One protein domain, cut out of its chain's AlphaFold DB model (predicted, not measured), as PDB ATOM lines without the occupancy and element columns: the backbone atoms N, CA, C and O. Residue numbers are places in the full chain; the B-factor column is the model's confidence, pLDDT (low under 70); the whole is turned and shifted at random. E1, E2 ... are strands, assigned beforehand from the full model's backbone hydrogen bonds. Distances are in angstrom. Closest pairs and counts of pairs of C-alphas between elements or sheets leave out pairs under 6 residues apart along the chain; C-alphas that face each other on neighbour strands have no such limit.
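This is residues 30 to 226 of the 326 residues of an uncharacterized protein of Nocardioides sp. Soil805 (UniProt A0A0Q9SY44). At one end of this elongated model, E1, E2, E3, E6, E7, E10, E11 and E12 curl into a small, nearly closed barrel with an open seam between E3 and E6. Toward the other end, E12, E1 and E2 run on beside E4 and E5 as a twisted wall, and E8 and E9 fold back from E5 over one face of it. The printed part has 197 residues with no named helix and twelve named strands, E1 to E12 in order along the chain; the class is all strand. The strands make one branched, twisted sheet whose neighbour pairs are antiparallel. The whole is only just compact, close to loose, with a radius of gyration of the C-alphas of 19.3 A and spans of 66 by 35 by 24 A.

Begin at Tyr 30 with E1, residues 30 to 47, which has E2, residues 54 to 73, on one side and E12, residues 207 to 226, on the other side. E1 and E2 are a hairpin, antiparallel at 168 degrees; look for N 38 and O 63, within hydrogen-bond range at 2.9 A. E1 and E12 are antiparallel at 176 degrees, with N 39 and O 215 at 2.8 A. E2 bends by 83 degrees at residue 68 and has three neighbours. On the other side of E2 from E1, you find E3, residues 79 to 81, beside residues 70 to 72 and E4, residues 87 to 101, beside residues 54 to 66. E2 and E3 are a hairpin, with N 71 and O 80 at 2.8 A; E1, E2 and E3 form a meander, each strand the antiparallel neighbour of the one before. E2 and E4 are antiparallel at 165 degrees, with N 58 and O 96 at 2.8 A. E4 and E5, residues 104 to 112, are a hairpin, with N 97 and O 108 at 2.9 A. Next to E5 look for E8, residues 139 to 148, with N 111 and O 145 at 2.9 A; E8 bends by 56 degrees at residue 145. E8 and the edge strand E9, residues 155 to 162, are a hairpin, with N 144 and O 157 at 2.9 A. E9 runs on into E10, residues 165 to 172, across a break of 2 residues, at 72 degrees. E10 has E7, residues 132 to 135, on one side, with N 134 and O 166 at 2.7 A, and E11, residues 179 to 188, on the other side, with N 169 and O 183 at 3.1 A. E6, residues 122 to 125, and E7 are a hairpin, with N 124 and O 133 at 2.9 A. E10, E11 and E12 form a second meander, with N 184 and O 216 at 2.9 A. The edge strands E3 and E6 have their closest C-alphas, those of Leu 79 and Pro 123, 5.9 A apart.

Find C-alpha 30 at (398.282, 83.968, 52.383); from there E1 runs 51.5 A to C-alpha 47 at (399.753, 66.249, 100.686). E2 spans 50.6 A, E3 6.6 A, E4 41.8 A and E5 26.3 A. E6 spans 9.8 A, E7 10.1 A, E8 26.8 A, E9 22.7 A, E10 21.4 A and E11 30.0 A. E12 spans 50.5 A and ends at C-alpha 226, at (400.830, 86.925, 48.982).

The two C-alphas farthest apart, those of Asp 103 and Ile 226, are 66.4 A from each other, while those of Tyr 30 and Ile 226 are 5.2 A apart. The printed part has no cut. Its one long link is residues 189 to 206, between E11 and E12. The mean pLDDT of the printed part is 83.7; look for values under 70 at residues 51 to 52, 116 to 120 and 125 to 132.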
ATOM      1  N   TYR A  30     399.380  83.104  51.977       91.19
ATOM      2  CA  TYR A  30     398.282  83.968  52.383       91.19
ATOM      3  C   TYR A  30     398.628  84.663  53.690       91.19
ATOM      4  O   TYR A  30     399.281  84.083  54.551       91.19
ATOM      5  N   LEU A  31     398.199  85.913  53.838       92.06
ATOM      6  CA  LEU A  31     398.387  86.694  55.053       92.06
ATOM      7  C   LEU A  31     397.055  86.835  55.787       92.06
ATOM      8  O   LEU A  31     396.077  87.294  55.197       92.06
ATOM      9  N   TYR A  32     397.047  86.523  57.077       93.00
ATOM     10  CA  TYR A  32     395.887  86.578  57.960       93.00
ATOM     11  C   TYR A  32     396.123  87.501  59.156       93.00
ATOM     12  O   TYR A  32     397.240  87.626  59.656       93.00
ATOM     13  N   SER A  33     395.051  88.106  59.662       93.44
ATOM     14  CA  SER A  33     395.007  88.644  61.023       93.44
ATOM     15  C   SER A  33     394.413  87.587  61.943       93.44
ATOM     16  O   SER A  33     393.359  87.035  61.627       93.44
ATOM     17  N   ALA A  34     395.046  87.342  63.080       92.31
ATOM     18  CA  ALA A  34     394.606  86.363  64.052       92.31
ATOM     19  C   ALA A  34     393.971  87.017  65.277       92.31
ATOM     20  O   ALA A  34     394.462  88.029  65.784       92.31
ATOM     21  N   THR A  35     392.930  86.379  65.791       94.25
ATOM     22  CA  THR A  35     392.342  86.651  67.105       94.25
ATOM     23  C   THR A  35     392.182  85.330  67.832       94.25
ATOM     24  O   THR A  35     391.765  84.358  67.204       94.25
ATOM     25  N   PHE A  36     392.455  85.282  69.129       93.50
ATOM     26  CA  PHE A  36     392.214  84.076  69.913       93.50
ATOM     27  C   PHE A  36     391.600  84.384  71.268       93.50
ATOM     28  O   PHE A  36     391.739  85.488  71.801       93.50
ATOM     29  N   THR A  37     390.946  83.367  71.809       95.19
ATOM     30  CA  THR A  37     390.431  83.313  73.176       95.19
ATOM     31  C   THR A  37     390.790  81.959  73.759       95.19
ATOM     32  O   THR A  37     390.626  80.950  73.073       95.19
ATOM     33  N   ALA A  38     391.256  81.921  75.002       94.81
ATOM     34  CA  ALA A  38     391.569  80.675  75.688       94.81
ATOM     35  C   ALA A  38     391.262  80.764  77.185       94.81
ATOM     36  O   ALA A  38     391.238  81.847  77.768       94.81
ATOM     37  N   SER A  39     391.034  79.607  77.793       94.50
ATOM     38  CA  SER A  39     390.995  79.398  79.233       94.50
ATOM     39  C   SER A  39     392.243  78.628  79.630       94.50
ATOM     40  O   SER A  39     392.525  77.581  79.053       94.50
ATOM     41  N   VAL A  40     392.967  79.151  80.608       93.25
ATOM     42  CA  VAL A  40     394.112  78.508  81.247       93.25
ATOM     43  C   VAL A  40     393.668  78.073  82.633       93.25
ATOM     44  O   VAL A  40     393.104  78.887  83.365       93.25
ATOM     45  N   THR A  41     393.903  76.820  82.998       93.50
ATOM     46  CA  THR A  41     393.542  76.273  84.310       93.50
ATOM     47  C   THR A  41     394.709  75.517  84.914       93.50
ATOM     48  O   THR A  41     395.406  74.795  84.204       93.50
ATOM     49  N   GLN A  42     394.902  75.667  86.218       92.75
ATOM     50  CA  GLN A  42     395.845  74.886  87.003       92.75
ATOM     51  C   GLN A  42     395.136  74.335  88.235       92.75
ATOM     52  O   GLN A  42     394.618  75.104  89.041       92.75
ATOM     53  N   ASP A  43     395.201  73.025  88.401       92.31
ATOM     54  CA  ASP A  43     394.808  72.316  89.606       92.31
ATOM     55  C   ASP A  43     396.052  71.664  90.213       92.31
ATOM     56  O   ASP A  43     396.810  70.985  89.519       92.31
ATOM     57  N   LEU A  44     396.282  71.872  91.504       90.69
ATOM     58  CA  LEU A  44     397.408  71.288  92.230       90.69
ATOM     59  C   LEU A  44     396.923  70.815  93.596       90.69
ATOM     60  O   LEU A  44     396.239  71.558  94.296       90.69
ATOM     61  N   LYS A  45     397.293  69.591  93.977       89.75
ATOM     62  CA  LYS A  45     397.085  69.072  95.330       89.75
ATOM     63  C   LYS A  45     398.393  68.544  95.890       89.75
ATOM     64  O   LYS A  45     398.967  67.593  95.347       89.75
ATOM     65  N   ILE A  46     398.800  69.120  97.010       87.12
ATOM     66  CA  ILE A  46     399.973  68.728  97.778       87.12
ATOM     67  C   ILE A  46     399.492  68.115  99.093       87.12
ATOM     68  O   ILE A  46     398.673  68.695  99.803       87.12
ATOM     69  N   VAL A  47     399.983  66.923  99.409       84.81
ATOM     70  CA  VAL A  47     399.753  66.249 100.686       84.81
ATOM     71  C   VAL A  47     401.110  66.043 101.330       84.81
ATOM     72  O   VAL A  47     401.940  65.299 100.815       84.81
ATOM     73  N   TYR A  48     401.338  66.700 102.461       80.81
ATOM     74  CA  TYR A  48     402.622  66.638 103.147       80.81
ATOM     75  C   TYR A  48     402.692  65.375 104.015       80.81
ATOM     76  O   TYR A  48     401.975  65.287 105.010       80.81
ATOM     77  N   PRO A  49     403.539  64.379 103.698       71.25
ATOM     78  CA  PRO A  49     403.589  63.148 104.479       71.25
ATOM     79  C   PRO A  49     404.017  63.434 105.925       71.25
ATOM     80  O   PRO A  49     405.028  64.093 106.159       71.25
ATOM     81  N   GLY A  50     403.270  62.910 106.899       71.81
ATOM     82  CA  GLY A  50     403.603  63.022 108.327       71.81
ATOM     83  C   GLY A  50     403.018  64.238 109.051       71.81
ATOM     84  O   GLY A  50     403.097  64.295 110.275       71.81
ATOM     85  N   PHE A  51     402.370  65.150 108.330       64.06
ATOM     86  CA  PHE A  51     401.545  66.227 108.875       64.06
ATOM     87  C   PHE A  51     400.168  66.068 108.218       64.06
ATOM     88  O   PHE A  51     400.128  65.822 107.017       64.06
ATOM     89  N   ASN A  52     399.024  66.162 108.908       69.12
ATOM     90  CA  ASN A  52     397.711  66.036 108.229       69.12
ATOM     91  C   ASN A  52     397.364  67.294 107.406       69.12
ATOM     92  O   ASN A  52     396.212  67.735 107.360       69.12
ATOM     93  N   ASN A  53     398.381  67.883 106.781       80.50
ATOM     94  CA  ASN A  53     398.311  69.114 106.042       80.50
ATOM     95  C   ASN A  53     398.107  68.797 104.563       80.50
ATOM     96  O   ASN A  53     398.886  68.061 103.949       80.50
ATOM     97  N   GLU A  54     397.063  69.386 103.997       85.69
ATOM     98  CA  GLU A  54     396.763  69.304 102.573       85.69
ATOM     99  C   GLU A  54     396.640  70.717 102.020       85.69
ATOM    100  O   GLU A  54     395.973  71.569 102.610       85.69
ATOM    101  N   GLU A  55     397.252  70.950 100.870       87.56
ATOM    102  CA  GLU A  55     397.142  72.202 100.143       87.56
ATOM    103  C   GLU A  55     396.549  71.939  98.758       87.56
ATOM    104  O   GLU A  55     397.016  71.077  98.019       87.56
ATOM    105  N   GLU A  56     395.483  72.663  98.421       90.62
ATOM    106  CA  GLU A  56     394.765  72.543  97.150       90.62
ATOM    107  C   GLU A  56     394.686  73.912  96.480       90.62
ATOM    108  O   GLU A  56     394.184  74.867  97.079       90.62
ATOM    109  N   TRP A  57     395.182  74.016  95.248       89.62
ATOM    110  CA  TRP A  57     395.128  75.227  94.431       89.62
ATOM    111  C   TRP A  57     394.300  74.976  93.178       89.62
ATOM    112  O   TRP A  57     394.541  74.017  92.451       89.62
ATOM    113  N   HIS A  58     393.384  75.897  92.904       92.44
ATOM    114  CA  HIS A  58     392.586  75.952  91.687       92.44
ATOM    115  C   HIS A  58     392.719  77.348  91.085       92.44
ATOM    116  O   HIS A  58     392.103  78.304  91.561       92.44
ATOM    117  N   LEU A  59     393.547  77.487  90.053       91.50
ATOM    118  CA  LEU A  59     393.761  78.739  89.331       91.50
ATOM    119  C   LEU A  59     393.084  78.658  87.968       91.50
ATOM    120  O   LEU A  59     393.194  77.662  87.259       91.50
ATOM    121  N   SER A  60     392.415  79.731  87.563       92.12
ATOM    122  CA  SER A  60     391.836  79.847  86.228       92.12
ATOM    123  C   SER A  60     391.982  81.262  85.691       92.12
ATOM    124  O   SER A  60     391.839  82.243  86.422       92.12
ATOM    125  N   ALA A  61     392.258  81.382  84.399       91.62
ATOM    126  CA  ALA A  61     392.345  82.657  83.714       91.62
ATOM    127  C   ALA A  61     391.779  82.546  82.301       91.62
ATOM    128  O   ALA A  61     392.151  81.663  81.533       91.62
ATOM    129  N   SER A  62     390.908  83.481  81.936       92.69
ATOM    130  CA  SER A  62     390.495  83.682  80.555       92.69
ATOM    131  C   SER A  62     391.392  84.732  79.921       92.69
ATOM    132  O   SER A  62     391.569  85.826  80.467       92.69
ATOM    133  N   ILE A  63     391.960  84.402  78.769       92.00
ATOM    134  CA  ILE A  63     392.825  85.283  77.998       92.00
ATOM    135  C   ILE A  63     392.250  85.496  76.605       92.00
ATOM    136  O   ILE A  63     391.648  84.606  76.004       92.00
ATOM    137  N   ALA A  64     392.497  86.681  76.065       92.19
ATOM    138  CA  ALA A  64     392.237  86.991  74.672       92.19
ATOM    139  C   ALA A  64     393.430  87.717  74.073       92.19
ATOM    140  O   ALA A  64     394.147  88.437  74.768       92.19
ATOM    141  N   GLY A  65     393.637  87.558  72.774       90.62
ATOM    142  CA  GLY A  65     394.727  88.246  72.110       90.62
ATOM    143  C   GLY A  65     394.568  88.353  70.610       90.62
ATOM    144  O   GLY A  65     393.670  87.774  69.993       90.62
ATOM    145  N   VAL A  66     395.462  89.143  70.025       90.50
ATOM    146  CA  VAL A  66     395.487  89.437  68.596       90.50
ATOM    147  C   VAL A  66     396.904  89.335  68.047       90.50
ATOM    148  O   VAL A  66     397.868  89.788  68.672       90.50
ATOM    149  N   HIS A  67     397.020  88.779  66.843       88.94
ATOM    150  CA  HIS A  67     398.243  88.782  66.049       88.94
ATOM    151  C   HIS A  67     397.949  89.414  64.683       88.94
ATOM    152  O   HIS A  67     397.215  88.840  63.884       88.94
ATOM    153  N   PRO A  68     398.501  90.587  64.352       87.00
ATOM    154  CA  PRO A  68     398.027  91.349  63.195       87.00
ATOM    155  C   PRO A  68     398.436  90.757  61.839       87.00
ATOM    156  O   PRO A  68     397.854  91.134  60.828       87.00
ATOM    157  N   ALA A  69     399.449  89.886  61.796       88.69
ATOM    158  CA  ALA A  69     399.944  89.307  60.547       88.69
ATOM    159  C   ALA A  69     400.567  87.916  60.757       88.69
ATOM    160  O   ALA A  69     401.682  87.821  61.272       88.69
ATOM    161  N   LEU A  70     399.854  86.866  60.357       88.81
ATOM    162  CA  LEU A  70     400.340  85.488  60.241       88.81
ATOM    163  C   LEU A  70     400.312  85.074  58.771       88.81
ATOM    164  O   LEU A  70     399.316  85.291  58.086       88.81
ATOM    165  N   GLU A  71     401.407  84.516  58.278       88.56
ATOM    166  CA  GLU A  71     401.476  83.904  56.956       88.56
ATOM    167  C   GLU A  71     401.123  82.420  57.053       88.56
ATOM    168  O   GLU A  71     401.538  81.766  58.001       88.56
ATOM    169  N   VAL A  72     400.365  81.922  56.075       88.62
ATOM    170  CA  VAL A  72     400.016  80.504  55.920       88.62
ATOM    171  C   VAL A  72     400.325  80.081  54.490       88.62
ATOM    172  O   VAL A  72     399.920  80.768  53.544       88.62
ATOM    173  N   SER A  73     401.039  78.969  54.330       84.50
ATOM    174  CA  SER A  73     401.317  78.344  53.032       84.50
ATOM    175  C   SER A  73     400.359  77.186  52.756       84.50
ATOM    176  O   SER A  73     399.969  76.465  53.669       84.50
ATOM    177  N   THR A  74     400.000  76.979  51.488       83.31
ATOM    178  CA  THR A  74     399.212  75.813  51.057       83.31
ATOM    179  C   THR A  74     399.977  74.493  51.137       83.31
ATOM    180  O   THR A  74     399.349  73.444  51.083       83.31
ATOM    181  N   GLU A  75     401.314  74.515  51.182       77.06
ATOM    182  CA  GLU A  75     402.122  73.285  51.133       77.06
ATOM    183  C   GLU A  75     402.220  72.602  52.501       77.06
ATOM    184  O   GLU A  75     402.116  71.382  52.583       77.06
ATOM    185  N   ASN A  76     402.388  73.382  53.570       72.00
ATOM    186  CA  ASN A  76     402.603  72.855  54.918       72.00
ATOM    187  C   ASN A  76     401.604  73.378  55.962       72.00
ATOM    188  O   ASN A  76     401.643  72.927  57.101       72.00
ATOM    189  N   SER A  77     400.715  74.312  55.598       74.06
ATOM    190  CA  SER A  77     399.795  74.985  56.531       74.06
ATOM    191  C   SER A  77     400.488  75.572  57.769       74.06
ATOM    192  O   SER A  77     399.861  75.750  58.812       74.06
ATOM    193  N   GLU A  78     401.786  75.869  57.666       80.19
ATOM    194  CA  GLU A  78     402.573  76.410  58.768       80.19
ATOM    195  C   GLU A  78     402.185  77.866  59.016       80.19
ATOM    196  O   GLU A  78     402.049  78.661  58.080       80.19
ATOM    197  N   LEU A  79     402.027  78.220  60.289       84.19
ATOM    198  CA  LEU A  79     401.740  79.586  60.708       84.19
ATOM    199  C   LEU A  79     403.048  80.334  60.961       84.19
ATOM    200  O   LEU A  79     403.733  80.090  61.946       84.19
ATOM    201  N   VAL A  80     403.380  81.310  60.118       84.44
ATOM    202  CA  VAL A  80     404.621  82.086  60.257       84.44
ATOM    203  C   VAL A  80     404.312  83.528  60.673       84.44
ATOM    204  O   VAL A  80     403.676  84.270  59.917       84.44
ATOM    205  N   PRO A  81     404.777  84.004  61.842       84.19
ATOM    206  CA  PRO A  81     404.528  85.375  62.268       84.19
ATOM    207  C   PRO A  81     405.283  86.388  61.397       84.19
ATOM    208  O   PRO A  81     406.495  86.312  61.197       84.19
ATOM    209  N   ARG A  82     404.556  87.394  60.891       83.25
ATOM    210  CA  ARG A  82     405.098  88.485  60.052       83.25
ATOM    211  C   ARG A  82     405.061  89.857  60.727       83.25
ATOM    212  O   ARG A  82     405.419  90.863  60.116       83.25
ATOM    213  N   SER A  83     404.642  89.910  61.987       79.00
ATOM    214  CA  SER A  83     404.594  91.124  62.800       79.00
ATOM    215  C   SER A  83     405.018  90.832  64.231       79.00
ATOM    216  O   SER A  83     404.812  89.739  64.738       79.00
ATOM    217  N   THR A  84     405.578  91.840  64.891       77.50
ATOM    218  CA  THR A  84     405.935  91.807  66.314       77.50
ATOM    219  C   THR A  84     404.899  92.502  67.204       77.50
ATOM    220  O   THR A  84     405.066  92.536  68.422       77.50
ATOM    221  N   ARG A  85     403.848  93.088  66.607       79.25
ATOM    222  CA  ARG A  85     402.833  93.926  67.276       79.25
ATOM    223  C   ARG A  85     401.636  93.117  67.779       79.25
ATOM    224  O   ARG A  85     400.492  93.443  67.467       79.25
ATOM    225  N   SER A  86     401.909  92.053  68.508       80.62
ATOM    226  CA  SER A  86     400.880  91.171  69.058       80.62
ATOM    227  C   SER A  86     400.526  91.607  70.476       80.62
ATOM    228  O   SER A  86     401.355  92.225  71.146       80.62
ATOM    229  N   ARG A  87     399.294  91.341  70.916       84.31
ATOM    230  CA  ARG A  87     398.807  91.725  72.251       84.31
ATOM    231  C   ARG A  87     398.001  90.599  72.872       84.31
ATOM    232  O   ARG A  87     397.279  89.911  72.148       84.31
ATOM    233  N   VAL A  88     398.107  90.460  74.188       84.56
ATOM    234  CA  VAL A  88     397.350  89.495  74.992       84.56
ATOM    235  C   VAL A  88     396.876  90.179  76.262       84.56
ATOM    236  O   VAL A  88     397.618  90.923  76.895       84.56
ATOM    237  N   THR A  89     395.637  89.917  76.641       85.44
ATOM    238  CA  THR A  89     394.997  90.477  77.828       85.44
ATOM    239  C   THR A  89     394.374  89.359  78.646       85.44
ATOM    240  O   THR A  89     393.670  88.519  78.078       85.44
ATOM    241  N   VAL A  90     394.571  89.382  79.967       85.31
ATOM    242  CA  VAL A  90     393.711  88.637  80.898       85.31
ATOM    243  C   VAL A  90     392.356  89.314  80.898       85.31
ATOM    244  O   VAL A  90     392.267  90.484  81.248       85.31
ATOM    245  N   GLN A  91     391.307  88.596  80.519       87.81
ATOM    246  CA  GLN A  91     389.937  89.095  80.604       87.81
ATOM    247  C   GLN A  91     389.396  88.940  82.024       87.81
ATOM    248  O   GLN A  91     388.842  89.882  82.584       87.81
ATOM    249  N   SER A  92     389.625  87.774  82.621       87.56
ATOM    250  CA  SER A  92     389.247  87.456  83.995       87.56
ATOM    251  C   SER A  92     390.212  86.427  84.559       87.56
ATOM    252  O   SER A  92     390.630  85.533  83.824       87.56
ATOM    253  N   ALA A  93     390.510  86.489  85.851       88.25
ATOM    254  CA  ALA A  93     391.233  85.424  86.531       88.25
ATOM    255  C   ALA A  93     390.656  85.172  87.923       88.25
ATOM    256  O   ALA A  93     390.107  86.077  88.552       88.25
ATOM    257  N   ARG A  94     390.747  83.929  88.384       89.25
ATOM    258  CA  ARG A  94     390.272  83.477  89.690       89.25
ATOM    259  C   ARG A  94     391.251  82.470  90.258       89.25
ATOM    260  O   ARG A  94     391.806  81.662  89.518       89.25
ATOM    261  N   ALA A  95     391.427  82.516  91.566       88.19
ATOM    262  CA  ALA A  95     392.220  81.554  92.299       88.19
ATOM    263  C   ALA A  95     391.461  81.136  93.553       88.19
ATOM    264  O   ALA A  95     390.960  81.989  94.279       88.19
ATOM    265  N   THR A  96     391.407  79.845  93.827       88.44
ATOM    266  CA  THR A  96     390.977  79.323  95.119       88.44
ATOM    267  C   THR A  96     392.128  78.515  95.680       88.44
ATOM    268  O   THR A  96     392.606  77.590  95.027       88.44
ATOM    269  N   THR A  97     392.581  78.870  96.877       86.50
ATOM    270  CA  THR A  97     393.554  78.077  97.626       86.50
ATOM    271  C   THR A  97     392.918  77.592  98.916       86.50
ATOM    272  O   THR A  97     392.180  78.310  99.591       86.50
ATOM    273  N   SER A  98     393.165  76.339  99.255       86.56
ATOM    274  CA  SER A  98     392.674  75.717 100.472       86.56
ATOM    275  C   SER A  98     393.851  75.093 101.189       86.56
ATOM    276  O   SER A  98     394.468  74.180 100.655       86.56
ATOM    277  N   LEU A  99     394.104  75.546 102.411       85.19
ATOM    278  CA  LEU A  99     395.069  74.940 103.311       85.19
ATOM    279  C   LEU A  99     394.303  74.250 104.437       85.19
ATOM    280  O   LEU A  99     393.581  74.884 105.212       85.19
ATOM    281  N   ARG A 100     394.444  72.935 104.509       83.38
ATOM    282  CA  ARG A 100     394.003  72.138 105.642       83.38
ATOM    283  C   ARG A 100     395.193  71.940 106.565       83.38
ATOM    284  O   ARG A 100     396.242  71.512 106.102       83.38
ATOM    285  N   THR A 101     395.009  72.235 107.842       77.69
ATOM    286  CA  THR A 101     395.948  71.911 108.917       77.69
ATOM    287  C   THR A 101     395.243  71.079 109.988       77.69
ATOM    288  O   THR A 101     394.024  70.881 109.931       77.69
ATOM    289  N   ASP A 102     395.991  70.598 110.984       72.25
ATOM    290  CA  ASP A 102     395.413  69.914 112.151       72.25
ATOM    291  C   ASP A 102     394.372  70.789 112.893       72.25
ATOM    292  O   ASP A 102     393.403  70.267 113.444       72.25
ATOM    293  N   ASP A 103     394.520  72.118 112.834       72.19
ATOM    294  CA  ASP A 103     393.651  73.101 113.499       72.19
ATOM    295  C   ASP A 103     392.388  73.474 112.693       72.19
ATOM    296  O   ASP A 103     391.542  74.236 113.168       72.19
ATOM    297  N   GLY A 104     392.227  72.950 111.469       79.69
ATOM    298  CA  GLY A 104     391.048  73.179 110.630       79.69
ATOM    299  C   GLY A 104     391.362  73.470 109.161       79.69
ATOM    300  O   GLY A 104     392.453  73.211 108.662       79.69
ATOM    301  N   ARG A 105     390.371  73.988 108.422       83.19
ATOM    302  CA  ARG A 105     390.499  74.323 106.993       83.19
ATOM    303  C   ARG A 105     390.352  75.825 106.773       83.19
ATOM    304  O   ARG A 105     389.289  76.389 107.037       83.19
ATOM    305  N   VAL A 106     391.392  76.440 106.221       84.00
ATOM    306  CA  VAL A 106     391.362  77.817 105.721       84.00
ATOM    307  C   VAL A 106     391.186  77.770 104.211       84.00
ATOM    308  O   VAL A 106     391.872  77.026 103.513       84.00
ATOM    309  N   THR A 107     390.229  78.528 103.688       85.81
ATOM    310  CA  THR A 107     390.004  78.645 102.245       85.81
ATOM    311  C   THR A 107     390.029  80.107 101.859       85.81
ATOM    312  O   THR A 107     389.251  80.898 102.387       85.81
ATOM    313  N   SER A 108     390.906  80.433 100.918       86.44
ATOM    314  CA  SER A 108     391.085  81.762 100.358       86.44
ATOM    315  C   SER A 108     390.579  81.776  98.925       86.44
ATOM    316  O   SER A 108     391.017  80.993  98.085       86.44
ATOM    317  N   ASN A 109     389.648  82.682  98.643       88.06
ATOM    318  CA  ASN A 109     389.162  82.946  97.294       88.06
ATOM    319  C   ASN A 109     389.734  84.271  96.821       88.06
ATOM    320  O   ASN A 109     389.605  85.278  97.515       88.06
ATOM    321  N   CYS A 110     390.335  84.272  95.641       85.44
ATOM    322  CA  CYS A 110     390.940  85.444  95.050       85.44
ATOM    323  C   CYS A 110     390.384  85.744  93.662       85.44
ATOM    324  O   CYS A 110     390.253  84.859  92.814       85.44
ATOM    325  N   GLU A 111     390.147  87.025  93.404       86.38
ATOM    326  CA  GLU A 111     389.747  87.531  92.096       86.38
ATOM    327  C   GLU A 111     390.878  88.348  91.481       86.38
ATOM    328  O   GLU A 111     391.483  89.199  92.135       86.38
ATOM    329  N   GLY A 112     391.193  88.053  90.221       78.25
ATOM    330  CA  GLY A 112     392.238  88.717  89.459       78.25
ATOM    331  C   GLY A 112     391.704  89.858  88.609       78.25
ATOM    332  O   GLY A 112     390.676  89.725  87.942       78.25
ATOM    333  N   SER A 113     392.430  90.972  88.599       72.62
ATOM    334  CA  SER A 113     392.098  92.119  87.749       72.62
ATOM    335  C   SER A 113     392.491  91.871  86.289       72.62
ATOM    336  O   SER A 113     393.480  91.198  85.999       72.62
ATOM    337  N   THR A 114     391.740  92.460  85.356       70.69
ATOM    338  CA  THR A 114     392.088  92.507  83.928       70.69
ATOM    339  C   THR A 114     393.419  93.243  83.743       70.69
ATOM    340  O   THR A 114     393.531  94.417  84.096       70.69
ATOM    341  N   VAL A 115     394.429  92.578  83.175       73.75
ATOM    342  CA  VAL A 115     395.762  93.158  82.926       73.75
ATOM    343  C   VAL A 115     396.264  92.755  81.536       73.75
ATOM    344  O   VAL A 115     396.037  91.632  81.077       73.75
ATOM    345  N   GLU A 116     396.933  93.679  80.841       65.00
ATOM    346  CA  GLU A 116     397.671  93.372  79.608       65.00
ATOM    347  C   GLU A 116     398.949  92.606  79.961       65.00
ATOM    348  O   GLU A 116     399.752  93.052  80.778       65.00
ATOM    349  N   ILE A 117     399.133  91.437  79.354       67.81
ATOM    350  CA  ILE A 117     400.227  90.536  79.699       67.81
ATOM    351  C   ILE A 117     401.370  90.723  78.707       67.81
ATOM    352  O   ILE A 117     401.167  90.782  77.491       67.81
ATOM    353  N   GLY A 118     402.598  90.733  79.223       54.41
ATOM    354  CA  GLY A 118     403.798  90.632  78.403       54.41
ATOM    355  C   GLY A 118     403.916  89.251  77.754       54.41
ATOM    356  O   GLY A 118     404.126  88.244  78.420       54.41
ATOM    357  N   GLY A 119     403.818  89.188  76.430       58.41
ATOM    358  CA  GLY A 119     404.002  87.948  75.680       58.41
ATOM    359  C   GLY A 119     403.550  88.106  74.237       58.41
ATOM    360  O   GLY A 119     402.608  88.843  73.954       58.41
ATOM    361  N   ARG A 120     404.238  87.446  73.303       68.19
ATOM    362  CA  ARG A 120     403.832  87.427  71.895       68.19
ATOM    363  C   ARG A 120     403.190  86.077  71.597       68.19
ATOM    364  O   ARG A 120     403.915  85.086  71.658       68.19
ATOM    365  N   PRO A 121     401.897  86.042  71.234       70.38
ATOM    366  CA  PRO A 121     401.283  84.901  70.584       70.38
ATOM    367  C   PRO A 121     402.175  84.471  69.432       70.38
ATOM    368  O   PRO A 121     402.370  85.252  68.501       70.38
ATOM    369  N   THR A 122     402.805  83.311  69.534       77.25
ATOM    370  CA  THR A 122     403.821  82.898  68.567       77.25
ATOM    371  C   THR A 122     403.545  81.460  68.177       77.25
ATOM    372  O   THR A 122     403.520  80.599  69.054       77.25
ATOM    373  N   PRO A 123     403.327  81.181  66.886       73.81
ATOM    374  CA  PRO A 123     403.395  79.818  66.400       73.81
ATOM    375  C   PRO A 123     404.806  79.280  66.631       73.81
ATOM    376  O   PRO A 123     405.783  79.971  66.320       73.81
ATOM    377  N   VAL A 124     404.917  78.082  67.183       72.31
ATOM    378  CA  VAL A 124     406.196  77.400  67.384       72.31
ATOM    379  C   VAL A 124     406.179  76.071  66.628       72.31
ATOM    380  O   VAL A 124     405.112  75.472  66.479       72.31
ATOM    381  N   PRO A 125     407.326  75.625  66.081       61.59
ATOM    382  CA  PRO A 125     407.409  74.302  65.481       61.59
ATOM    383  C   PRO A 125     407.073  73.266  66.547       61.59
ATOM    384  O   PRO A 125     407.703  73.278  67.606       61.59
ATOM    385  N   GLY A 126     406.103  72.396  66.272       59.28
ATOM    386  CA  GLY A 126     405.716  71.380  67.233       59.28
ATOM    387  C   GLY A 126     406.847  70.403  67.534       59.28
ATOM    388  O   GLY A 126     407.636  70.050  66.648       59.28
ATOM    389  N   LEU A 127     406.922  69.937  68.782       54.28
ATOM    390  CA  LEU A 127     407.914  68.946  69.217       54.28
ATOM    391  C   LEU A 127     407.713  67.579  68.536       54.28
ATOM    392  O   LEU A 127     408.653  66.788  68.442       54.28
ATOM    393  N   LEU A 128     406.508  67.314  68.021       47.72
ATOM    394  CA  LEU A 128     406.148  66.094  67.304       47.72
ATOM    395  C   LEU A 128     405.761  66.415  65.850       47.72
ATOM    396  O   LEU A 128     404.763  67.083  65.584       47.72
ATOM    397  N   PHE A 129     406.583  65.921  64.918       44.16
ATOM    398  CA  PHE A 129     406.307  65.694  63.490       44.16
ATOM    399  C   PHE A 129     405.292  66.638  62.814       44.16
ATOM    400  O   PHE A 129     404.212  66.214  62.413       44.16
ATOM    401  N   GLY A 130     405.662  67.904  62.609       51.97
ATOM    402  CA  GLY A 130     404.914  68.804  61.720       51.97
ATOM    403  C   GLY A 130     403.591  69.339  62.278       51.97
ATOM    404  O   GLY A 130     402.811  69.906  61.516       51.97
ATOM    405  N   SER A 131     403.337  69.188  63.581       60.28
ATOM    406  CA  SER A 131     402.249  69.898  64.259       60.28
ATOM    407  C   SER A 131     402.562  71.398  64.370       60.28
ATOM    408  O   SER A 131     403.712  71.810  64.546       60.28
ATOM    409  N   ASN A 132     401.527  72.228  64.231       69.62
ATOM    410  CA  ASN A 132     401.610  73.647  64.555       69.62
ATOM    411  C   ASN A 132     401.336  73.788  66.052       69.62
ATOM    412  O   ASN A 132     400.212  73.551  66.487       69.62
ATOM    413  N   GLU A 133     402.330  74.191  66.833       81.19
ATOM    414  CA  GLU A 133     402.107  74.595  68.217       81.19
ATOM    415  C   GLU A 133     401.893  76.114  68.291       81.19
ATOM    416  O   GLU A 133     402.313  76.891  67.427       81.19
ATOM    417  N   PHE A 134     401.215  76.558  69.338       83.00
ATOM    418  CA  PHE A 134     400.872  77.945  69.582       83.00
ATOM    419  C   PHE A 134     401.162  78.317  71.020       83.00
ATOM    420  O   PHE A 134     400.479  77.915  71.959       83.00
ATOM    421  N   LEU A 135     402.155  79.180  71.173       85.56
ATOM    422  CA  LEU A 135     402.433  79.841  72.427       85.56
ATOM    423  C   LEU A 135     401.485  81.031  72.568       85.56
ATOM    424  O   LEU A 135     401.753  82.094  72.008       85.56
ATOM    425  N   ALA A 136     400.386  80.877  73.307       81.00
ATOM    426  CA  ALA A 136     399.405  81.951  73.499       81.00
ATOM    427  C   ALA A 136     399.956  83.135  74.322       81.00
ATOM    428  O   ALA A 136     399.572  84.282  74.088       81.00
ATOM    429  N   TYR A 137     400.869  82.876  75.265       80.00
ATOM    430  CA  TYR A 137     401.514  83.863  76.139       80.00
ATOM    431  C   TYR A 137     402.898  83.372  76.587       80.00
ATOM    432  O   TYR A 137     403.137  82.175  76.658       80.00
ATOM    433  N   GLY A 138     403.814  84.292  76.910       74.31
ATOM    434  CA  GLY A 138     405.160  83.935  77.391       74.31
ATOM    435  C   GLY A 138     405.220  83.665  78.898       74.31
ATOM    436  O   GLY A 138     405.916  82.759  79.343       74.31
ATOM    437  N   ALA A 139     404.482  84.448  79.679       74.62
ATOM    438  CA  ALA A 139     404.237  84.231  81.098       74.62
ATOM    439  C   ALA A 139     402.951  84.969  81.456       74.62
ATOM    440  O   ALA A 139     402.759  86.096  81.007       74.62
ATOM    441  N   LEU A 140     402.075  84.343  82.228       79.81
ATOM    442  CA  LEU A 140     400.807  84.918  82.643       79.81
ATOM    443  C   LEU A 140     400.911  85.293  84.121       79.81
ATOM    444  O   LEU A 140     401.044  84.428  84.977       79.81
ATOM    445  N   ALA A 141     400.869  86.589  84.414       82.06
ATOM    446  CA  ALA A 141     400.848  87.111  85.774       82.06
ATOM    447  C   ALA A 141     399.595  87.963  85.947       82.06
ATOM    448  O   ALA A 141     399.334  88.840  85.118       82.06
ATOM    449  N   PHE A 142     398.824  87.715  87.000       83.06
ATOM    450  CA  PHE A 142     397.635  88.509  87.295       83.06
ATOM    451  C   PHE A 142     397.587  88.883  88.781       83.06
ATOM    452  O   PHE A 142     397.682  87.998  89.640       83.06
ATOM    453  N   PRO A 143     397.467  90.187  89.099       83.75
ATOM    454  CA  PRO A 143     397.306  90.639  90.470       83.75
ATOM    455  C   PRO A 143     395.922  90.239  90.968       83.75
ATOM    456  O   PRO A 143     394.937  90.347  90.231       83.75
ATOM    457  N   THR A 144     395.853  89.800  92.218       85.25
ATOM    458  CA  THR A 144     394.629  89.305  92.838       85.25
ATOM    459  C   THR A 144     394.316  90.003  94.152       85.25
ATOM    460  O   THR A 144     395.208  90.444  94.878       85.25
ATOM    461  N   THR A 145     393.028  90.056  94.471       88.00
ATOM    462  CA  THR A 145     392.522  90.383  95.805       88.00
ATOM    463  C   THR A 145     391.878  89.135  96.387       88.00
ATOM    464  O   THR A 145     391.012  88.548  95.746       88.00
ATOM    465  N   CYS A 146     392.325  88.723  97.569       87.25
ATOM    466  CA  CYS A 146     391.959  87.478  98.230       87.25
ATOM    467  C   CYS A 146     391.171  87.746  99.509       87.25
ATOM    468  O   CYS A 146     391.542  88.617 100.291       87.25
ATOM    469  N   THR A 147     390.145  86.946  99.762       87.81
ATOM    470  CA  THR A 147     389.414  86.905 101.033       87.81
ATOM    471  C   THR A 147     389.411  85.483 101.562       87.81
ATOM    472  O   THR A 147     389.119  84.554 100.802       87.81
ATOM    473  N   ASP A 148     389.705  85.316 102.847       86.06
ATOM    474  CA  ASP A 148     389.600  84.029 103.524       86.06
ATOM    475  C   ASP A 148     388.209  83.816 104.144       86.06
ATOM    476  O   ASP A 148     387.416  84.740 104.337       86.06
ATOM    477  N   ASN A 149     387.899  82.560 104.457       85.00
ATOM    478  CA  ASN A 149     386.682  82.172 105.165       85.00
ATOM    479  C   ASN A 149     386.699  82.517 106.667       85.00
ATOM    480  O   ASN A 149     385.701  82.278 107.347       85.00
ATOM    481  N   GLN A 150     387.804  83.051 107.191       84.38
ATOM    482  CA  GLN A 150     387.946  83.443 108.594       84.38
ATOM    483  C   GLN A 150     387.579  84.916 108.836       84.38
ATOM    484  O   GLN A 150     387.536  85.358 109.983       84.38
ATOM    485  N   GLY A 151     387.234  85.658 107.779       73.38
ATOM    486  CA  GLY A 151     386.754  87.035 107.872       73.38
ATOM    487  C   GLY A 151     387.873  88.057 108.069       73.38
ATOM    488  O   GLY A 151     387.603  89.169 108.528       73.38
ATOM    489  N   GLY A 152     389.115  87.692 107.737       76.88
ATOM    490  CA  GLY A 152     390.242  88.616 107.726       76.88
ATOM    491  C   GLY A 152     390.079  89.731 106.679       76.88
ATOM    492  O   GLY A 152     389.280  89.613 105.743       76.88
ATOM    493  N   PRO A 153     390.824  90.845 106.813       76.31
ATOM    494  CA  PRO A 153     390.847  91.879 105.785       76.31
ATOM    495  C   PRO A 153     391.369  91.302 104.455       76.31
ATOM    496  O   PRO A 153     392.257  90.448 104.477       76.31
ATOM    497  N   PRO A 154     390.877  91.782 103.295       82.19
ATOM    498  CA  PRO A 154     391.332  91.277 102.009       82.19
ATOM    499  C   PRO A 154     392.846  91.433 101.827       82.19
ATOM    500  O   PRO A 154     393.398  92.522 102.002       82.19
ATOM    501  N   GLY A 155     393.509  90.347 101.441       82.31
ATOM    502  CA  GLY A 155     394.918  90.342 101.057       82.31
ATOM    503  C   GLY A 155     395.091  90.662  99.574       82.31
ATOM    504  O   GLY A 155     394.208  90.392  98.762       82.31
ATOM    505  N   THR A 156     396.241  91.208  99.189       84.94
ATOM    506  CA  THR A 156     396.618  91.349  97.774       84.94
ATOM    507  C   THR A 156     397.757  90.401  97.436       84.94
ATOM    508  O   THR A 156     398.710  90.292  98.205       84.94
ATOM    509  N   GLY A 157     397.686  89.761  96.272       82.62
ATOM    510  CA  GLY A 157     398.701  88.828  95.795       82.62
ATOM    511  C   GLY A 157     398.925  88.933  94.293       82.62
ATOM    512  O   GLY A 157     398.376  89.793  93.603       82.62
ATOM    513  N   THR A 158     399.776  88.065  93.764       84.19
ATOM    514  CA  THR A 158     399.942  87.881  92.321       84.19
ATOM    515  C   THR A 158     400.195  86.409  92.065       84.19
ATOM    516  O   THR A 158     401.113  85.836  92.648       84.19
ATOM    517  N   TYR A 159     399.386  85.808  91.197       83.25
ATOM    518  CA  TYR A 159     399.624  84.449  90.727       83.25
ATOM    519  C   TYR A 159     400.376  84.476  89.406       83.25
ATOM    520  O   TYR A 159     400.158  85.356  88.565       83.25
ATOM    521  N   PHE A 160     401.249  83.488  89.239       83.19
ATOM    522  CA  PHE A 160     402.084  83.316  88.062       83.19
ATOM    523  C   PHE A 160     401.814  81.946  87.447       83.19
ATOM    524  O   PHE A 160     402.031  80.918  88.081       83.19
ATOM    525  N   LEU A 161     401.368  81.948  86.196       83.75
ATOM    526  CA  LEU A 161     401.209  80.771  85.357       83.75
ATOM    527  C   LEU A 161     402.281  80.828  84.249       83.75
ATOM    528  O   LEU A 161     402.264  81.750  83.423       83.75
ATOM    529  N   PRO A 162     403.260  79.903  84.226       82.88
ATOM    530  CA  PRO A 162     404.299  79.871  83.200       82.88
ATOM    531  C   PRO A 162     403.698  79.529  81.836       82.88
ATOM    532  O   PRO A 162     402.560  79.078  81.749       82.88
ATOM    533  N   LYS A 163     404.436  79.737  80.746       85.19
ATOM    534  CA  LYS A 163     403.932  79.360  79.420       85.19
ATOM    535  C   LYS A 163     403.508  77.889  79.342       85.19
ATOM    536  O   LYS A 163     404.128  77.027  79.960       85.19
ATOM    537  N   LEU A 164     402.500  77.634  78.518       85.56
ATOM    538  CA  LEU A 164     402.101  76.302  78.093       85.56
ATOM    539  C   LEU A 164     402.048  76.302  76.567       85.56
ATOM    540  O   LEU A 164     401.330  77.110  75.973       85.56
ATOM    541  N   ASP A 165     402.862  75.446  75.959       85.00
ATOM    542  CA  ASP A 165     402.843  75.229  74.516       85.00
ATOM    543  C   ASP A 165     401.591  74.384  74.198       85.00
ATOM    544  O   ASP A 165     401.287  73.421  74.906       85.00
ATOM    545  N   ALA A 166     400.805  74.803  73.204       87.44
ATOM    546  CA  ALA A 166     399.508  74.204  72.891       87.44
ATOM    547  C   ALA A 166     399.441  73.782  71.427       87.44
ATOM    548  O   ALA A 166     399.863  74.531  70.550       87.44
ATOM    549  N   GLU A 167     398.868  72.623  71.146       88.75
ATOM    550  CA  GLU A 167     398.620  72.162  69.789       88.75
ATOM    551  C   GLU A 167     397.523  73.005  69.118       88.75
ATOM    552  O   GLU A 167     396.527  73.393  69.742       88.75
ATOM    553  N   LEU A 168     397.706  73.285  67.826       88.12
ATOM    554  CA  LEU A 168     396.674  73.836  66.958       88.12
ATOM    555  C   LEU A 168     396.100  72.761  66.046       88.12
ATOM    556  O   LEU A 168     396.721  72.362  65.059       88.12
ATOM    557  N   THR A 169     394.851  72.390  66.298       89.19
ATOM    558  CA  THR A 169     394.112  71.476  65.424       89.19
ATOM    559  C   THR A 169     393.184  72.278  64.510       89.19
ATOM    560  O   THR A 169     392.334  73.019  65.017       89.19
ATOM    561  N   PRO A 170     393.299  72.172  63.172       88.50
ATOM    562  CA  PRO A 170     392.343  72.789  62.258       88.50
ATOM    563  C   PRO A 170     390.924  72.298  62.555       88.50
ATOM    564  O   PRO A 170     390.682  71.103  62.692       88.50
ATOM    565  N   THR A 171     389.975  73.226  62.643       91.62
ATOM    566  CA  THR A 171     388.549  72.916  62.869       91.62
ATOM    567  C   THR A 171     387.681  73.299  61.677       91.62
ATOM    568  O   THR A 171     386.645  72.679  61.452       91.62
ATOM    569  N   SER A 172     388.085  74.308  60.897       91.69
ATOM    570  CA  SER A 172     387.368  74.723  59.689       91.69
ATOM    571  C   SER A 172     388.241  75.549  58.745       91.69
ATOM    572  O   SER A 172     388.978  76.421  59.218       91.69
ATOM    573  N   GLY A 173     388.002  75.388  57.442       88.50
ATOM    574  CA  GLY A 173     388.588  76.193  56.368       88.50
ATOM    575  C   GLY A 173     389.951  75.685  55.900       88.50
ATOM    576  O   GLY A 173     390.641  74.975  56.624       88.50
ATOM    577  N   GLU A 174     390.333  76.087  54.693       90.12
ATOM    578  CA  GLU A 174     391.607  75.752  54.049       90.12
ATOM    579  C   GLU A 174     392.402  77.024  53.706       90.12
ATOM    580  O   GLU A 174     391.797  78.064  53.422       90.12
ATOM    581  N   PRO A 175     393.752  76.994  53.681       89.94
ATOM    582  CA  PRO A 175     394.555  78.158  53.319       89.94
ATOM    583  C   PRO A 175     394.104  78.811  52.000       89.94
ATOM    584  O   PRO A 175     394.278  78.270  50.911       89.94
ATOM    585  N   GLY A 176     393.545  80.015  52.116       88.00
ATOM    586  CA  GLY A 176     392.967  80.799  51.025       88.00
ATOM    587  C   GLY A 176     391.526  81.224  51.309       88.00
ATOM    588  O   GLY A 176     391.064  82.212  50.736       88.00
ATOM    589  N   ASP A 177     390.848  80.538  52.229       93.38
ATOM    590  CA  ASP A 177     389.507  80.889  52.680       93.38
ATOM    591  C   ASP A 177     389.491  82.191  53.486       93.38
ATOM    592  O   ASP A 177     390.474  82.610  54.099       93.38
ATOM    593  N   ALA A 178     388.328  82.849  53.525       94.75
ATOM    594  CA  ALA A 178     388.174  84.122  54.228       94.75
ATOM    595  C   ALA A 178     388.390  84.003  55.750       94.75
ATOM    596  O   ALA A 178     388.757  84.988  56.403       94.75
ATOM    597  N   LEU A 179     388.140  82.815  56.307       96.06
ATOM    598  CA  LEU A 179     388.240  82.507  57.725       96.06
ATOM    599  C   LEU A 179     388.763  81.079  57.919       96.06
ATOM    600  O   LEU A 179     388.158  80.139  57.414       96.06
ATOM    601  N   LEU A 180     389.820  80.937  58.717       94.38
ATOM    602  CA  LEU A 180     390.281  79.655  59.254       94.38
ATOM    603  C   LEU A 180     390.047  79.630  60.759       94.38
ATOM    604  O   LEU A 180     390.201  80.656  61.429       94.38
ATOM    605  N   THR A 181     389.721  78.460  61.295       94.88
ATOM    606  CA  THR A 181     389.541  78.276  62.738       94.88
ATOM    607  C   THR A 181     390.348  77.079  63.208       94.88
ATOM    608  O   THR A 181     390.292  76.013  62.595       94.88
ATOM    609  N   TYR A 182     391.049  77.236  64.327       93.00
ATOM    610  CA  TYR A 182     391.806  76.182  64.992       93.00
ATOM    611  C   TYR A 182     391.359  76.068  66.448       93.00
ATOM    612  O   TYR A 182     391.098  77.086  67.102       93.00
ATOM    613  N   ALA A 183     391.294  74.843  66.957       94.06
ATOM    614  CA  ALA A 183     391.253  74.589  68.389       94.06
ATOM    615  C   ALA A 183     392.659  74.787  68.966       94.06
ATOM    616  O   ALA A 183     393.644  74.473  68.302       94.06
ATOM    617  N   ILE A 184     392.733  75.336  70.175       93.69
ATOM    618  CA  ILE A 184     393.957  75.402  70.978       93.69
ATOM    619  C   ILE A 184     393.781  74.371  72.086       93.69
ATOM    620  O   ILE A 184     392.811  74.495  72.839       93.69
ATOM    621  N   ASP A 185     394.684  73.400  72.197       91.56
ATOM    622  CA  ASP A 185     394.680  72.429  73.297       91.56
ATOM    623  C   ASP A 185     396.109  72.132  73.759       91.56
ATOM    624  O   ASP A 185     396.981  71.799  72.962       91.56
ATOM    625  N   GLY A 186     396.368  72.286  75.049       89.56
ATOM    626  CA  GLY A 186     397.640  71.941  75.667       89.56
ATOM    627  C   GLY A 186     397.392  71.502  77.096       89.56
ATOM    628  O   GLY A 186     396.608  72.126  77.813       89.56
ATOM    629  N   ALA A 187     398.045  70.427  77.521       90.31
ATOM    630  CA  ALA A 187     397.867  69.871  78.852       90.31
ATOM    631  C   ALA A 187     399.154  69.209  79.348       90.31
ATOM    632  O   ALA A 187     399.814  68.489  78.604       90.31
ATOM    633  N   VAL A 188     399.478  69.423  80.622       89.62
ATOM    634  CA  VAL A 188     400.533  68.713  81.355       89.62
ATOM    635  C   VAL A 188     400.051  68.364  82.758       89.62
ATOM    636  O   VAL A 188     399.097  68.940  83.285       89.62
ATOM    637  N   GLY A 189     400.689  67.371  83.355       86.50
ATOM    638  CA  GLY A 189     400.389  66.830  84.670       86.50
ATOM    639  C   GLY A 189     399.051  66.105  84.792       86.50
ATOM    640  O   GLY A 189     398.825  65.509  85.821       86.50
ATOM    641  N   THR A 190     398.176  66.074  83.787       82.38
ATOM    642  CA  THR A 190     396.827  65.484  83.902       82.38
ATOM    643  C   THR A 190     396.840  63.995  84.225       82.38
ATOM    644  O   THR A 190     397.657  63.285  83.662       82.38
ATOM    645  N   ALA A 191     395.898  63.504  85.037       72.19
ATOM    646  CA  ALA A 191     395.799  62.086  85.398       72.19
ATOM    647  C   ALA A 191     395.507  61.156  84.187       72.19
ATOM    648  O   ALA A 191     394.589  61.455  83.418       72.19
ATOM    649  N   PRO A 192     396.191  59.998  84.044       76.00
ATOM    650  CA  PRO A 192     397.383  59.588  84.798       76.00
ATOM    651  C   PRO A 192     398.538  60.550  84.509       76.00
ATOM    652  O   PRO A 192     398.762  60.823  83.338       76.00
ATOM    653  N   LEU A 193     399.215  61.056  85.554       77.56
ATOM    654  CA  LEU A 193     400.167  62.176  85.459       77.56
ATOM    655  C   LEU A 193     401.097  62.018  84.239       77.56
ATOM    656  O   LEU A 193     401.749  60.984  84.084       77.56
ATOM    657  N   GLN A 194     401.114  63.024  83.360       81.06
ATOM    658  CA  GLN A 194     402.008  63.077  82.200       81.06
ATOM    659  C   GLN A 194     402.796  64.375  82.211       81.06
ATOM    660  O   GLN A 194     402.198  65.449  82.210       81.06
ATOM    661  N   TYR A 195     404.124  64.299  82.147       83.88
ATOM    662  CA  TYR A 195     404.984  65.488  82.123       83.88
ATOM    663  C   TYR A 195     404.733  66.422  83.321       83.88
ATOM    664  O   TYR A 195     404.791  67.642  83.200       83.88
ATOM    665  N   GLU A 196     404.439  65.853  84.488       83.50
ATOM    666  CA  GLU A 196     404.095  66.553  85.725       83.50
ATOM    667  C   GLU A 196     405.183  67.518  86.200       83.50
ATOM    668  O   GLU A 196     404.867  68.552  86.772       83.50
ATOM    669  N   LEU A 197     406.447  67.276  85.850       83.62
ATOM    670  CA  LEU A 197     407.548  68.216  86.092       83.62
ATOM    671  C   LEU A 197     407.385  69.564  85.360       83.62
ATOM    672  O   LEU A 197     408.026  70.543  85.732       83.62
ATOM    673  N   LEU A 198     406.555  69.629  84.312       84.94
ATOM    674  CA  LEU A 198     406.210  70.873  83.610       84.94
ATOM    675  C   LEU A 198     405.028  71.605  84.258       84.94
ATOM    676  O   LEU A 198     404.688  72.719  83.855       84.94
ATOM    677  N   CYS A 199     404.389  70.985  85.246       86.31
ATOM    678  CA  CYS A 199     403.303  71.588  85.983       86.31
ATOM    679  C   CYS A 199     403.814  72.649  86.964       86.31
ATOM    680  O   CYS A 199     404.742  72.385  87.732       86.31
ATOM    681  N   PRO A 200     403.199  73.840  87.010       85.75
ATOM    682  CA  PRO A 200     403.601  74.867  87.960       85.75
ATOM    683  C   PRO A 200     403.371  74.389  89.400       85.75
ATOM    684  O   PRO A 200     402.307  73.869  89.723       85.75
ATOM    685  N   GLY A 201     404.361  74.576  90.274       81.81
ATOM    686  CA  GLY A 201     404.254  74.205  91.691       81.81
ATOM    687  C   GLY A 201     404.279  72.700  91.979       81.81
ATOM    688  O   GLY A 201     404.110  72.318  93.129       81.81
ATOM    689  N   TYR A 202     404.494  71.845  90.973       85.25
ATOM    690  CA  TYR A 202     404.678  70.418  91.212       85.25
ATOM    691  C   TYR A 202     406.024  70.139  91.888       85.25
ATOM    692  O   TYR A 202     407.078  70.578  91.424       85.25
ATOM    693  N   GLU A 203     405.973  69.348  92.955       81.31
ATOM    694  CA  GLU A 203     407.131  68.822  93.675       81.31
ATOM    695  C   GLU A 203     407.065  67.293  93.724       81.31
ATOM    696  O   GLU A 203     406.049  66.720  94.133       81.31
ATOM    697  N   GLU A 204     408.156  66.631  93.329       78.00
ATOM    698  CA  GLU A 204     408.269  65.172  93.359       78.00
ATOM    699  C   GLU A 204     408.168  64.658  94.804       78.00
ATOM    700  O   GLU A 204     408.951  65.043  95.674       78.00
ATOM    701  N   GLY A 205     407.188  63.788  95.068       79.12
ATOM    702  CA  GLY A 205     406.925  63.231  96.396       79.12
ATOM    703  C   GLY A 205     405.588  63.685  96.990       79.12
ATOM    704  O   GLY A 205     404.649  62.894  96.972       79.12
ATOM    705  N   PRO A 206     405.472  64.910  97.542       73.56
ATOM    706  CA  PRO A 206     404.268  65.352  98.250       73.56
ATOM    707  C   PRO A 206     403.111  65.745  97.311       73.56
ATOM    708  O   PRO A 206     401.961  65.818  97.745       73.56
ATOM    709  N   SER A 207     403.375  66.002  96.027       75.31
ATOM    710  CA  SER A 207     402.331  66.374  95.065       75.31
ATOM    711  C   SER A 207     401.608  65.135  94.538       75.31
ATOM    712  O   SER A 207     402.169  64.356  93.773       75.31
ATOM    713  N   ASN A 208     400.339  64.970  94.911       72.88
ATOM    714  CA  ASN A 208     399.548  63.791  94.536       72.88
ATOM    715  C   ASN A 208     398.707  64.002  93.271       72.88
ATOM    716  O   ASN A 208     398.344  63.030  92.609       72.88
ATOM    717  N   THR A 209     398.388  65.252  92.921       85.38
ATOM    718  CA  THR A 209     397.736  65.580  91.646       85.38
ATOM    719  C   THR A 209     398.252  66.897  91.095       85.38
ATOM    720  O   THR A 209     398.337  67.883  91.827       85.38
ATOM    721  N   CYS A 210     398.483  66.936  89.789       89.81
ATOM    722  CA  CYS A 210     398.569  68.169  89.027       89.81
ATOM    723  C   CYS A 210     397.587  68.090  87.843       89.81
ATOM    724  O   CYS A 210     397.326  67.016  87.320       89.81
ATOM    725  N   ALA A 211     397.048  69.215  87.386       92.50
ATOM    726  CA  ALA A 211     396.609  69.383  86.010       92.50
ATOM    727  C   ALA A 211     396.869  70.829  85.591       92.50
ATOM    728  O   ALA A 211     396.355  71.748  86.214       92.50
ATOM    729  N   TYR A 212     397.638  71.049  84.529       92.88
ATOM    730  CA  TYR A 212     397.834  72.375  83.954       92.88
ATOM    731  C   TYR A 212     397.446  72.357  82.483       92.88
ATOM    732  O   TYR A 212     397.999  71.583  81.706       92.88
ATOM    733  N   GLN A 213     396.447  73.156  82.114       93.62
ATOM    734  CA  GLN A 213     395.790  73.070  80.814       93.62
ATOM    735  C   GLN A 213     395.531  74.445  80.205       93.62
ATOM    736  O   GLN A 213     395.260  75.420  80.906       93.62
ATOM    737  N   ILE A 214     395.536  74.494  78.877       93.56
ATOM    738  CA  ILE A 214     395.037  75.603  78.076       93.56
ATOM    739  C   ILE A 214     394.089  75.059  77.013       93.56
ATOM    740  O   ILE A 214     394.423  74.139  76.275       93.56
ATOM    741  N   ARG A 215     392.899  75.651  76.918       95.62
ATOM    742  CA  ARG A 215     391.915  75.320  75.884       95.62
ATOM    743  C   ARG A 215     391.329  76.569  75.273       95.62
ATOM    744  O   ARG A 215     390.980  77.505  75.990       95.62
ATOM    745  N   GLY A 216     391.181  76.600  73.959       95.88
ATOM    746  CA  GLY A 216     390.708  77.806  73.301       95.88
ATOM    747  C   GLY A 216     390.460  77.674  71.814       95.88
ATOM    748  O   GLY A 216     390.311  76.591  71.255       95.88
ATOM    749  N   THR A 217     390.391  78.828  71.167       95.75
ATOM    750  CA  THR A 217     390.143  78.934  69.735       95.75
ATOM    751  C   THR A 217     390.986  80.049  69.146       95.75
ATOM    752  O   THR A 217     390.990  81.170  69.660       95.75
ATOM    753  N   LEU A 218     391.645  79.754  68.030       94.62
ATOM    754  CA  LEU A 218     392.348  80.707  67.182       94.62
ATOM    755  C   LEU A 218     391.549  80.896  65.888       94.62
ATOM    756  O   LEU A 218     391.260  79.936  65.179       94.62
ATOM    757  N   LYS A 219     391.209  82.143  65.561       95.88
ATOM    758  CA  LYS A 219     390.533  82.520  64.315       95.88
ATOM    759  C   LYS A 219     391.469  83.349  63.454       95.88
ATOM    760  O   LYS A 219     392.005  84.352  63.926       95.88
ATOM    761  N   LEU A 220     391.623  82.964  62.193       95.00
ATOM    762  CA  LEU A 220     392.442  83.657  61.205       95.00
ATOM    763  C   LEU A 220     391.540  84.263  60.139       95.00
ATOM    764  O   LEU A 220     390.890  83.543  59.391       95.00
ATOM    765  N   LYS A 221     391.524  85.589  60.033       96.56
ATOM    766  CA  LYS A 221     390.790  86.311  58.990       96.56
ATOM    767  C   LYS A 221     391.729  86.704  57.859       96.56
ATOM    768  O   LYS A 221     392.741  87.362  58.115       96.56
ATOM    769  N   LEU A 222     391.396  86.314  56.630       94.88
ATOM    770  CA  LEU A 222     392.227  86.592  55.462       94.88
ATOM    771  C   LEU A 222     392.352  88.102  55.248       94.88
ATOM    772  O   LEU A 222     391.360  88.827  55.179       94.88
ATOM    773  N   ILE A 223     393.590  88.568  55.125       92.75
ATOM    774  CA  ILE A 223     393.910  89.937  54.720       92.75
ATOM    775  C   ILE A 223     394.112  89.969  53.208       92.75
ATOM    776  O   ILE A 223     393.525  90.809  52.528       92.75
ATOM    777  N   LYS A 224     394.981  89.092  52.684       89.06
ATOM    778  CA  LYS A 224     395.307  89.016  51.251       89.06
ATOM    779  C   LYS A 224     396.089  87.755  50.892       89.06
ATOM    780  O   LYS A 224     396.814  87.210  51.721       89.06
ATOM    781  N   GLU A 225     396.042  87.389  49.617       89.44
ATOM    782  CA  GLU A 225     397.024  86.492  49.004       89.44
ATOM    783  C   GLU A 225     398.380  87.203  48.849       89.44
ATOM    784  O   GLU A 225     398.469  88.377  48.465       89.44
ATOM    785  N   ILE A 226     399.454  86.490  49.172       84.00
ATOM    786  CA  ILE A 226     400.830  86.925  48.982       84.00
ATOM    787  C   ILE A 226     401.267  86.481  47.588       84.00
ATOM    788  O   ILE A 226     401.744  85.370  47.367       84.00
TER     789      ILE A 226